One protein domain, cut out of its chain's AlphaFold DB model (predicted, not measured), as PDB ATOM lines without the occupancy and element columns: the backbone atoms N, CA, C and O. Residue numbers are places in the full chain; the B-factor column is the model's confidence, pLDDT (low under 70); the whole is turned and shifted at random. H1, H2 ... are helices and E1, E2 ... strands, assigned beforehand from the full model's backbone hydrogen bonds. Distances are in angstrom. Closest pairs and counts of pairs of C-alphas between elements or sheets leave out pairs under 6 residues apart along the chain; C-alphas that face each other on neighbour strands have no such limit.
ATOM      1  N   THR A   5     -20.272  27.531  -0.021       71.44
ATOM      2  CA  THR A   5     -21.691  27.206   0.135       71.44
ATOM      3  C   THR A   5     -22.005  25.721  -0.063       71.44
ATOM      4  O   THR A   5     -22.975  25.236   0.516       71.44
ATOM      5  N   ASN A   6     -21.177  24.998  -0.827       75.44
ATOM      6  CA  ASN A   6     -21.379  23.582  -1.153       75.44
ATOM      7  C   ASN A   6     -20.877  22.625  -0.060       75.44
ATOM      8  O   ASN A   6     -21.174  21.435  -0.118       75.44
ATOM      9  N   LYS A   7     -20.123  23.125   0.930       82.44
ATOM     10  CA  LYS A   7     -19.631  22.326   2.064       82.44
ATOM     11  C   LYS A   7     -20.716  22.182   3.132       82.44
ATOM     12  O   LYS A   7     -21.480  23.122   3.363       82.44
ATOM     13  N   GLU A   8     -20.779  21.029   3.791       86.62
ATOM     14  CA  GLU A   8     -21.820  20.707   4.774       86.62
ATOM     15  C   GLU A   8     -21.802  21.706   5.937       86.62
ATOM     16  O   GLU A   8     -20.776  21.891   6.583       86.62
ATOM     17  N   LEU A   9     -22.931  22.369   6.212       88.00
ATOM     18  CA  LEU A   9     -23.065  23.258   7.365       88.00
ATOM     19  C   LEU A   9     -23.264  22.419   8.629       88.00
ATOM     20  O   LEU A   9     -24.297  21.779   8.787       88.00
ATOM     21  N   VAL A  10     -22.302  22.486   9.544       88.81
ATOM     22  CA  VAL A  10     -22.323  21.710  10.795       88.81
ATOM     23  C   VAL A  10     -22.607  22.567  12.025       88.81
ATOM     24  O   VAL A  10     -22.914  22.041  13.091       88.81
ATOM     25  N   GLY A  11     -22.539  23.892  11.896       90.25
ATOM     26  CA  GLY A  11     -22.903  24.791  12.982       90.25
ATOM     27  C   GLY A  11     -22.557  26.243  12.713       90.25
ATOM     28  O   GLY A  11     -22.253  26.643  11.592       90.25
ATOM     29  N   PHE A  12     -22.590  27.037  13.778       91.81
ATOM     30  CA  PHE A  12     -22.199  28.440  13.766       91.81
ATOM     31  C   PHE A  12     -21.329  28.731  14.978       91.81
ATOM     32  O   PHE A  12     -21.572  28.216  16.069       91.81
ATOM     33  N   MET A  13     -20.342  29.596  14.790       91.62
ATOM     34  CA  MET A  13     -19.530  30.135  15.864       91.62
ATOM     35  C   MET A  13     -19.841  31.611  16.046       91.62
ATOM     36  O   MET A  13     -19.763  32.397  15.101       91.62
ATOM     37  N   GLN A  14     -20.173  31.994  17.273       94.38
ATOM     38  CA  GLN A  14     -20.361  33.392  17.617       94.38
ATOM     39  C   GLN A  14     -19.009  34.036  17.930       94.38
ATOM     40  O   GLN A  14     -18.275  33.582  18.807       94.38
ATOM     41  N   LEU A  15     -18.693  35.107  17.211       92.69
ATOM     42  CA  LEU A  15     -17.484  35.897  17.373       92.69
ATOM     43  C   LEU A  15     -17.825  37.299  17.862       92.69
ATOM     44  O   LEU A  15     -18.702  37.965  17.313       92.69
ATOM     45  N   GLN A  16     -17.079  37.766  18.860       91.50
ATOM     46  CA  GLN A  16     -17.116  39.160  19.283       91.50
ATOM     47  C   GLN A  16     -16.097  39.959  18.458       91.50
ATOM     48  O   GLN A  16     -14.895  39.694  18.519       91.50
ATOM     49  N   VAL A  17     -16.572  40.941  17.695       89.25
ATOM     50  CA  VAL A  17     -15.754  41.826  16.856       89.25
ATOM     51  C   VAL A  17     -15.991  43.266  17.310       89.25
ATOM     52  O   VAL A  17     -16.925  43.935  16.874       89.25
ATOM     53  N   GLY A  18     -15.168  43.740  18.248       87.50
ATOM     54  CA  GLY A  18     -15.419  45.016  18.925       87.50
ATOM     55  C   GLY A  18     -16.722  44.959  19.731       87.50
ATOM     56  O   GLY A  18     -16.877  44.091  20.590       87.50
ATOM     57  N   SER A  19     -17.669  45.857  19.445       87.56
ATOM     58  CA  SER A  19     -19.020  45.841  20.029       87.56
ATOM     59  C   SER A  19     -20.004  44.923  19.291       87.56
ATOM     60  O   SER A  19     -21.097  44.679  19.801       87.56
ATOM     61  N   LEU A  20     -19.636  44.396  18.117       89.19
ATOM     62  CA  LEU A  20     -20.513  43.572  17.288       89.19
ATOM     63  C   LEU A  20     -20.410  42.090  17.655       89.19
ATOM     64  O   LEU A  20     -19.323  41.566  17.902       89.19
ATOM     65  N   GLN A  21     -21.552  41.406  17.619       92.62
ATOM     66  CA  GLN A  21     -21.628  39.949  17.641       92.62
ATOM     67  C   GLN A  21     -21.869  39.455  16.217       92.62
ATOM     68  O   GLN A  21     -22.873  39.804  15.599       92.62
ATOM     69  N   VAL A  22     -20.942  38.656  15.693       91.25
ATOM     70  CA  VAL A  22     -20.998  38.112  14.333       91.25
ATOM     71  C   VAL A  22     -21.100  36.597  14.408       91.25
ATOM     72  O   VAL A  22     -20.311  35.951  15.093       91.25
ATOM     73  N   GLN A  23     -22.061  36.019  13.695       93.06
ATOM     74  CA  GLN A  23     -22.164  34.572  13.542       93.06
ATOM     75  C   GLN A  23     -21.404  34.145  12.289       93.06
ATOM     76  O   GLN A  23     -21.719  34.588  11.187       93.06
ATOM     77  N   VAL A  24     -20.402  33.286  12.462       92.62
ATOM     78  CA  VAL A  24     -19.624  32.713  11.361       92.62
ATOM     79  C   VAL A  24     -20.023  31.247  11.189       92.62
ATOM     80  O   VAL A  24     -19.936  30.490  12.157       92.62
ATOM     81  N   PRO A  25     -20.476  30.819   9.999       92.44
ATOM     82  CA  PRO A  25     -20.850  29.429   9.767       92.44
ATOM     83  C   PRO A  25     -19.626  28.513   9.850       92.44
ATOM     84  O   PRO A  25     -18.553  28.842   9.342       92.44
ATOM     85  N   ILE A  26     -19.805  27.352  10.472       91.50
ATOM     86  CA  ILE A  26     -18.834  26.261  10.525       91.50
ATOM     87  C   ILE A  26     -19.273  25.215   9.510       91.50
ATOM     88  O   ILE A  26     -20.410  24.738   9.558       91.50
ATOM     89  N   ARG A  27     -18.377  24.849   8.597       90.62
ATOM     90  CA  ARG A  27     -18.646  23.854   7.566       90.62
ATOM     91  C   ARG A  27     -17.653  22.708   7.639       90.62
ATOM     92  O   ARG A  27     -16.460  22.939   7.807       90.62
ATOM     93  N   ALA A  28     -18.142  21.484   7.511       86.62
ATOM     94  CA  ALA A  28     -17.292  20.310   7.413       86.62
ATOM     95  C   ALA A  28     -16.862  20.101   5.963       86.62
ATOM     96  O   ALA A  28     -17.659  20.209   5.027       86.62
ATOM     97  N   GLU A  29     -15.583  19.801   5.779       80.88
ATOM     98  CA  GLU A  29     -15.072  19.324   4.505       80.88
ATOM     99  C   GLU A  29     -15.123  17.794   4.506       80.88
ATOM    100  O   GLU A  29     -14.363  17.129   5.216       80.88
ATOM    101  N   PRO A  39      -4.400  23.019   7.882       75.12
ATOM    102  CA  PRO A  39      -4.861  23.054   9.259       75.12
ATOM    103  C   PRO A  39      -6.194  22.314   9.410       75.12
ATOM    104  O   PRO A  39      -7.046  22.366   8.526       75.12
ATOM    105  N   LEU A  40      -6.404  21.680  10.566       86.19
ATOM    106  CA  LEU A  40      -7.656  20.979  10.882       86.19
ATOM    107  C   LEU A  40      -8.877  21.909  10.930       86.19
ATOM    108  O   LEU A  40     -10.009  21.446  10.838       86.19
ATOM    109  N   ALA A  41      -8.654  23.213  11.080       88.69
ATOM    110  CA  ALA A  41      -9.668  24.213  10.831       88.69
ATOM    111  C   ALA A  41      -9.056  25.489  10.251       88.69
ATOM    112  O   ALA A  41      -7.983  25.926  10.679       88.69
ATOM    113  N   THR A  42      -9.751  26.102   9.300       90.94
ATOM    114  CA  THR A  42      -9.311  27.312   8.596       90.94
ATOM    115  C   THR A  42     -10.459  28.296   8.455       90.94
ATOM    116  O   THR A  42     -11.608  27.906   8.277       90.94
ATOM    117  N   PHE A  43     -10.162  29.593   8.541       91.31
ATOM    118  CA  PHE A  43     -11.120  30.624   8.157       91.31
ATOM    119  C   PHE A  43     -10.950  30.932   6.673       91.31
ATOM    120  O   PHE A  43      -9.856  31.295   6.240       91.31
ATOM    121  N   GLU A  44     -12.030  30.811   5.911       90.69
ATOM    122  CA  GLU A  44     -12.048  31.073   4.477       90.69
ATOM    123  C   GLU A  44     -13.080  32.141   4.118       90.69
ATOM    124  O   GLU A  44     -14.127  32.289   4.759       90.69
ATOM    125  N   MET A  45     -12.767  32.893   3.064       88.25
ATOM    126  CA  MET A  45     -13.636  33.910   2.489       88.25
ATOM    127  C   MET A  45     -13.753  33.712   0.983       88.25
ATOM    128  O   MET A  45     -12.752  33.566   0.287       88.25
ATOM    129  N   GLU A  46     -14.981  33.784   0.487       85.38
ATOM    130  CA  GLU A  46     -15.314  33.764  -0.931       85.38
ATOM    131  C   GLU A  46     -16.215  34.974  -1.214       85.38
ATOM    132  O   GLU A  46     -17.413  34.976  -0.916       85.38
ATOM    133  N   GLY A  47     -15.608  36.054  -1.718       83.94
ATOM    134  CA  GLY A  47     -16.275  37.347  -1.893       83.94
ATOM    135  C   GLY A  47     -16.771  37.922  -0.561       83.94
ATOM    136  O   GLY A  47     -15.980  38.239   0.331       83.94
ATOM    137  N   ASP A  48     -18.091  38.047  -0.428       81.75
ATOM    138  CA  ASP A  48     -18.747  38.500   0.804       81.75
ATOM    139  C   ASP A  48     -19.120  37.371   1.767       81.75
ATOM    140  O   ASP A  48     -19.485  37.638   2.912       81.75
ATOM    141  N   THR A  49     -18.976  36.119   1.337       85.00
ATOM    142  CA  THR A  49     -19.260  34.948   2.165       85.00
ATOM    143  C   THR A  49     -18.019  34.571   2.963       85.00
ATOM    144  O   THR A  49     -16.905  34.586   2.442       85.00
ATOM    145  N   CYS A  50     -18.198  34.207   4.230       90.06
ATOM    146  CA  CYS A  50     -17.124  33.678   5.062       90.06
ATOM    147  C   CYS A  50     -17.591  32.441   5.828       90.06
ATOM    148  O   CYS A  50     -18.778  32.312   6.130       90.06
ATOM    149  N   ALA A  51     -16.666  31.530   6.120       92.50
ATOM    150  CA  ALA A  51     -16.929  30.334   6.907       92.50
ATOM    151  C   ALA A  51     -15.650  29.839   7.586       92.50
ATOM    152  O   ALA A  51     -14.540  30.125   7.140       92.50
ATOM    153  N   ILE A  52     -15.812  29.066   8.655       91.94
ATOM    154  CA  ILE A  52     -14.736  28.242   9.197       91.94
ATOM    155  C   ILE A  52     -14.917  26.836   8.660       91.94
ATOM    156  O   ILE A  52     -15.964  26.226   8.863       91.94
ATOM    157  N   LEU A  53     -13.903  26.333   7.976       90.25
ATOM    158  CA  LEU A  53     -13.870  24.962   7.514       90.25
ATOM    159  C   LEU A  53     -13.220  24.086   8.565       90.25
ATOM    160  O   LEU A  53     -12.189  24.462   9.110       90.25
ATOM    161  N   VAL A  54     -13.811  22.926   8.824       88.56
ATOM    162  CA  VAL A  54     -13.280  21.911   9.734       88.56
ATOM    163  C   VAL A  54     -13.002  20.639   8.955       88.56
ATOM    164  O   VAL A  54     -13.824  20.188   8.155       88.56
ATOM    165  N   ARG A  55     -11.828  20.069   9.209       84.50
ATOM    166  CA  ARG A  55     -11.321  18.839   8.610       84.50
ATOM    167  C   ARG A  55     -11.029  17.836   9.716       84.50
ATOM    168  O   ARG A  55     -10.314  18.143  10.668       84.50
ATOM    169  N   GLY A  56     -11.541  16.622   9.550       73.81
ATOM    170  CA  GLY A  56     -11.351  15.533  10.504       73.81
ATOM    171  C   GLY A  56     -12.375  15.515  11.641       73.81
ATOM    172  O   GLY A  56     -13.382  16.219  11.616       73.81
ATOM    173  N   ASP A  57     -12.123  14.651  12.622       69.50
ATOM    174  CA  ASP A  57     -13.029  14.407  13.744       69.50
ATOM    175  C   ASP A  57     -13.050  15.601  14.709       69.50
ATOM    176  O   ASP A  57     -12.060  15.900  15.387       69.50
ATOM    177  N   ALA A  58     -14.208  16.262  14.784       66.38
ATOM    178  CA  ALA A  58     -14.454  17.445  15.600       66.38
ATOM    179  C   ALA A  58     -14.202  17.239  17.107       66.38
ATOM    180  O   ALA A  58     -14.085  18.222  17.837       66.38
ATOM    181  N   SER A  59     -14.090  15.993  17.580       68.75
ATOM    182  CA  SER A  59     -13.843  15.660  18.990       68.75
ATOM    183  C   SER A  59     -12.366  15.721  19.417       68.75
ATOM    184  O   SER A  59     -12.043  15.555  20.596       68.75
ATOM    185  N   SER A  60     -11.440  15.970  18.488       78.31
ATOM    186  CA  SER A  60     -10.010  16.039  18.799       78.31
ATOM    187  C   SER A  60      -9.599  17.389  19.397       78.31
ATOM    188  O   SER A  60      -9.881  18.449  18.840       78.31
ATOM    189  N   LYS A  61      -8.766  17.365  20.451       82.06
ATOM    190  CA  LYS A  61      -8.090  18.565  20.998       82.06
ATOM    191  C   LYS A  61      -7.314  19.360  19.941       82.06
ATOM    192  O   LYS A  61      -7.081  20.558  20.097       82.06
ATOM    193  N   GLN A  62      -6.859  18.695  18.881       81.94
ATOM    194  CA  GLN A  62      -6.155  19.358  17.789       81.94
ATOM    195  C   GLN A  62      -7.114  20.206  16.939       81.94
ATOM    196  O   GLN A  62      -6.738  21.304  16.530       81.94
ATOM    197  N   VAL A  63      -8.357  19.744  16.743       83.00
ATOM    198  CA  VAL A  63      -9.414  20.512  16.070       83.00
ATOM    199  C   VAL A  63      -9.826  21.703  16.922       83.00
ATOM    200  O   VAL A  63      -9.896  22.805  16.396       83.00
ATOM    201  N   GLU A  64     -10.001  21.535  18.236       84.88
ATOM    202  CA  GLU A  64     -10.310  22.660  19.135       84.88
ATOM    203  C   GLU A  64      -9.271  23.786  19.026       84.88
ATOM    204  O   GLU A  64      -9.611  24.969  18.932       84.88
ATOM    205  N   ARG A  65      -7.984  23.424  18.995       87.75
ATOM    206  CA  ARG A  65      -6.899  24.400  18.861       87.75
ATOM    207  C   ARG A  65      -6.916  25.079  17.493       87.75
ATOM    208  O   ARG A  65      -6.797  26.301  17.429       87.75
ATOM    209  N   ALA A  66      -7.105  24.312  16.421       89.38
ATOM    210  CA  ALA A  66      -7.211  24.860  15.075       89.38
ATOM    211  C   ALA A  66      -8.440  25.777  14.927       89.38
ATOM    212  O   ALA A  66      -8.344  26.841  14.322       89.38
ATOM    213  N   MET A  67      -9.566  25.423  15.552       89.69
ATOM    214  CA  MET A  67     -10.781  26.238  15.608       89.69
ATOM    215  C   MET A  67     -10.530  27.570  16.308       89.69
ATOM    216  O   MET A  67     -10.944  28.614  15.807       89.69
ATOM    217  N   ALA A  68      -9.810  27.566  17.432       91.06
ATOM    218  CA  ALA A  68      -9.441  28.795  18.127       91.06
ATOM    219  C   ALA A  68      -8.536  29.700  17.270       91.06
ATOM    220  O   ALA A  68      -8.675  30.926  17.295       91.06
ATOM    221  N   ASP A  69      -7.624  29.123  16.488       92.25
ATOM    222  CA  ASP A  69      -6.773  29.889  15.578       92.25
ATOM    223  C   ASP A  69      -7.560  30.439  14.378       92.25
ATOM    224  O   ASP A  69      -7.428  31.626  14.061       92.25
ATOM    225  N   ALA A  70      -8.455  29.646  13.782       92.62
ATOM    226  CA  ALA A  70      -9.385  30.097  12.745       92.62
ATOM    227  C   ALA A  70     -10.312  31.218  13.256       92.62
ATOM    228  O   ALA A  70     -10.491  32.231  12.581       92.62
ATOM    229  N   ALA A  71     -10.815  31.109  14.490       92.88
ATOM    230  CA  ALA A  71     -11.605  32.146  15.159       92.88
ATOM    231  C   ALA A  71     -10.851  33.479  15.242       92.88
ATOM    232  O   ALA A  71     -11.387  34.537  14.909       92.88
ATOM    233  N   ARG A  72      -9.579  33.446  15.659       93.19
ATOM    234  CA  ARG A  72      -8.736  34.651  15.737       93.19
ATOM    235  C   ARG A  72      -8.509  35.270  14.365       93.19
ATOM    236  O   ARG A  72      -8.515  36.495  14.243       93.19
ATOM    237  N   GLN A  73      -8.293  34.447  13.339       92.50
ATOM    238  CA  GLN A  73      -8.148  34.926  11.964       92.50
ATOM    239  C   GLN A  73      -9.436  35.583  11.461       92.50
ATOM    240  O   GLN A  73      -9.359  36.672  10.884       92.50
ATOM    241  N   ALA A  74     -10.589  34.978  11.750       91.75
ATOM    242  CA  ALA A  74     -11.905  35.514  11.428       91.75
ATOM    243  C   ALA A  74     -12.134  36.873  12.100       91.75
ATOM    244  O   ALA A  74     -12.449  37.842  11.415       91.75
ATOM    245  N   VAL A  75     -11.877  36.998  13.409       92.62
ATOM    246  CA  VAL A  75     -12.008  38.279  14.128       92.62
ATOM    247  C   VAL A  75     -11.110  39.352  13.517       92.62
ATOM    248  O   VAL A  75     -11.577  40.461  13.290       92.62
ATOM    249  N   ARG A  76      -9.845  39.036  13.200       91.69
ATOM    250  CA  ARG A  76      -8.913  39.994  12.573       91.69
ATOM    251  C   ARG A  76      -9.374  40.460  11.192       91.69
ATOM    252  O   ARG A  76      -9.153  41.617  10.839       91.69
ATOM    253  N   HIS A  77      -9.964  39.571  10.396       90.06
ATOM    254  CA  HIS A  77     -10.491  39.928   9.078       90.06
ATOM    255  C   HIS A  77     -11.774  40.747   9.202       90.06
ATOM    256  O   HIS A  77     -11.875  41.829   8.627       90.06
ATOM    257  N   LEU A  78     -12.724  40.277  10.007       88.88
ATOM    258  CA  LEU A  78     -14.003  40.943  10.221       88.88
ATOM    259  C   LEU A  78     -13.829  42.308  10.886       88.88
ATOM    260  O   LEU A  78     -14.502  43.251  10.491       88.88
ATOM    261  N   SER A  79     -12.884  42.466  11.817       88.25
ATOM    262  CA  SER A  79     -12.596  43.771  12.419       88.25
ATOM    263  C   SER A  79     -12.137  44.780  11.373       88.25
ATOM    264  O   SER A  79     -12.519  45.939  11.436       88.25
ATOM    265  N   ARG A  80     -11.351  44.350  10.380       87.75
ATOM    266  CA  ARG A  80     -10.910  45.225   9.285       87.75
ATOM    267  C   ARG A  80     -12.024  45.540   8.292       87.75
ATOM    268  O   ARG A  80     -11.968  46.598   7.682       87.75
TER     269      ARG A  80
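Overview. This is residues 5 to 29 and 39 to 80 of the 84 residues of an uncharacterized protein of Polyangium sp. SDU3-1 (UniProt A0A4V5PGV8). A strongly twisted sheet of four strands curls round one long helix, H1, which packs on one face and leaves the other face bare. The sheet is built of two hairpins, E1 with E2 and E3 with E4, set side by side with E2 next to E4. The printed part has 67 residues, with E1, E2, E3, E4 and H1 in that order along the chain; the sheet's order is E1, E2, E4, E3, mixed, and the class is mixed, helices and strands. It is compact, with a radius of gyration of the C-alphas of 11.3 A and spans of 32 by 25 by 17 A.

Along the chain. E1, residues 8 to 17, begins at C-alpha 8 (-21.820, 20.707, 4.774), is 25.1 A long and bends by 57 degrees at residue 11. E2, residues 20 to 28, measures 25.5 A. E3, residues 41 to 46, and E4, residues 49 to 54, measure 16.2 A each. H1, residues 61 to 80, is 29.3 A long and ends at C-alpha 80 (-10.910, 45.225, 9.285).

Arrangement. E1, an edge strand, is antiparallel to E2 at 155 degrees, with N 13 and O 24 2.8 A apart, within hydrogen-bond range. E2 is parallel to E4 at 53 degrees, with N 52 and O 25 at 2.8 A. E4 is antiparallel to the other edge strand, E3, at 159 degrees, with N 44 and O 51 at 2.9 A. E1 and E3 are apart. H1 is on the sheet, in two layers, a helix on one face of a sheet. It touches E3, where the closest C-alphas, of Phe 43 and Ala 70, are 4.9 A apart. It touches E1 too, closest at the C-alphas of Val 17 and Ser 79, 5.8 A. In H1, 15 of 16 O i to N i+4 pairs are within hydrogen-bond range.

Size, cuts and confidence. The C-alphas farthest apart, of Ser 19 and Gly 56, are 32.7 A apart. Residues 30 to 38 are not printed, and C-alphas 29 and 39 are 11.9 A apart across this cut. Of the links that are printed whole, none is long. The pLDDT is under 70 at residues 57 to 59.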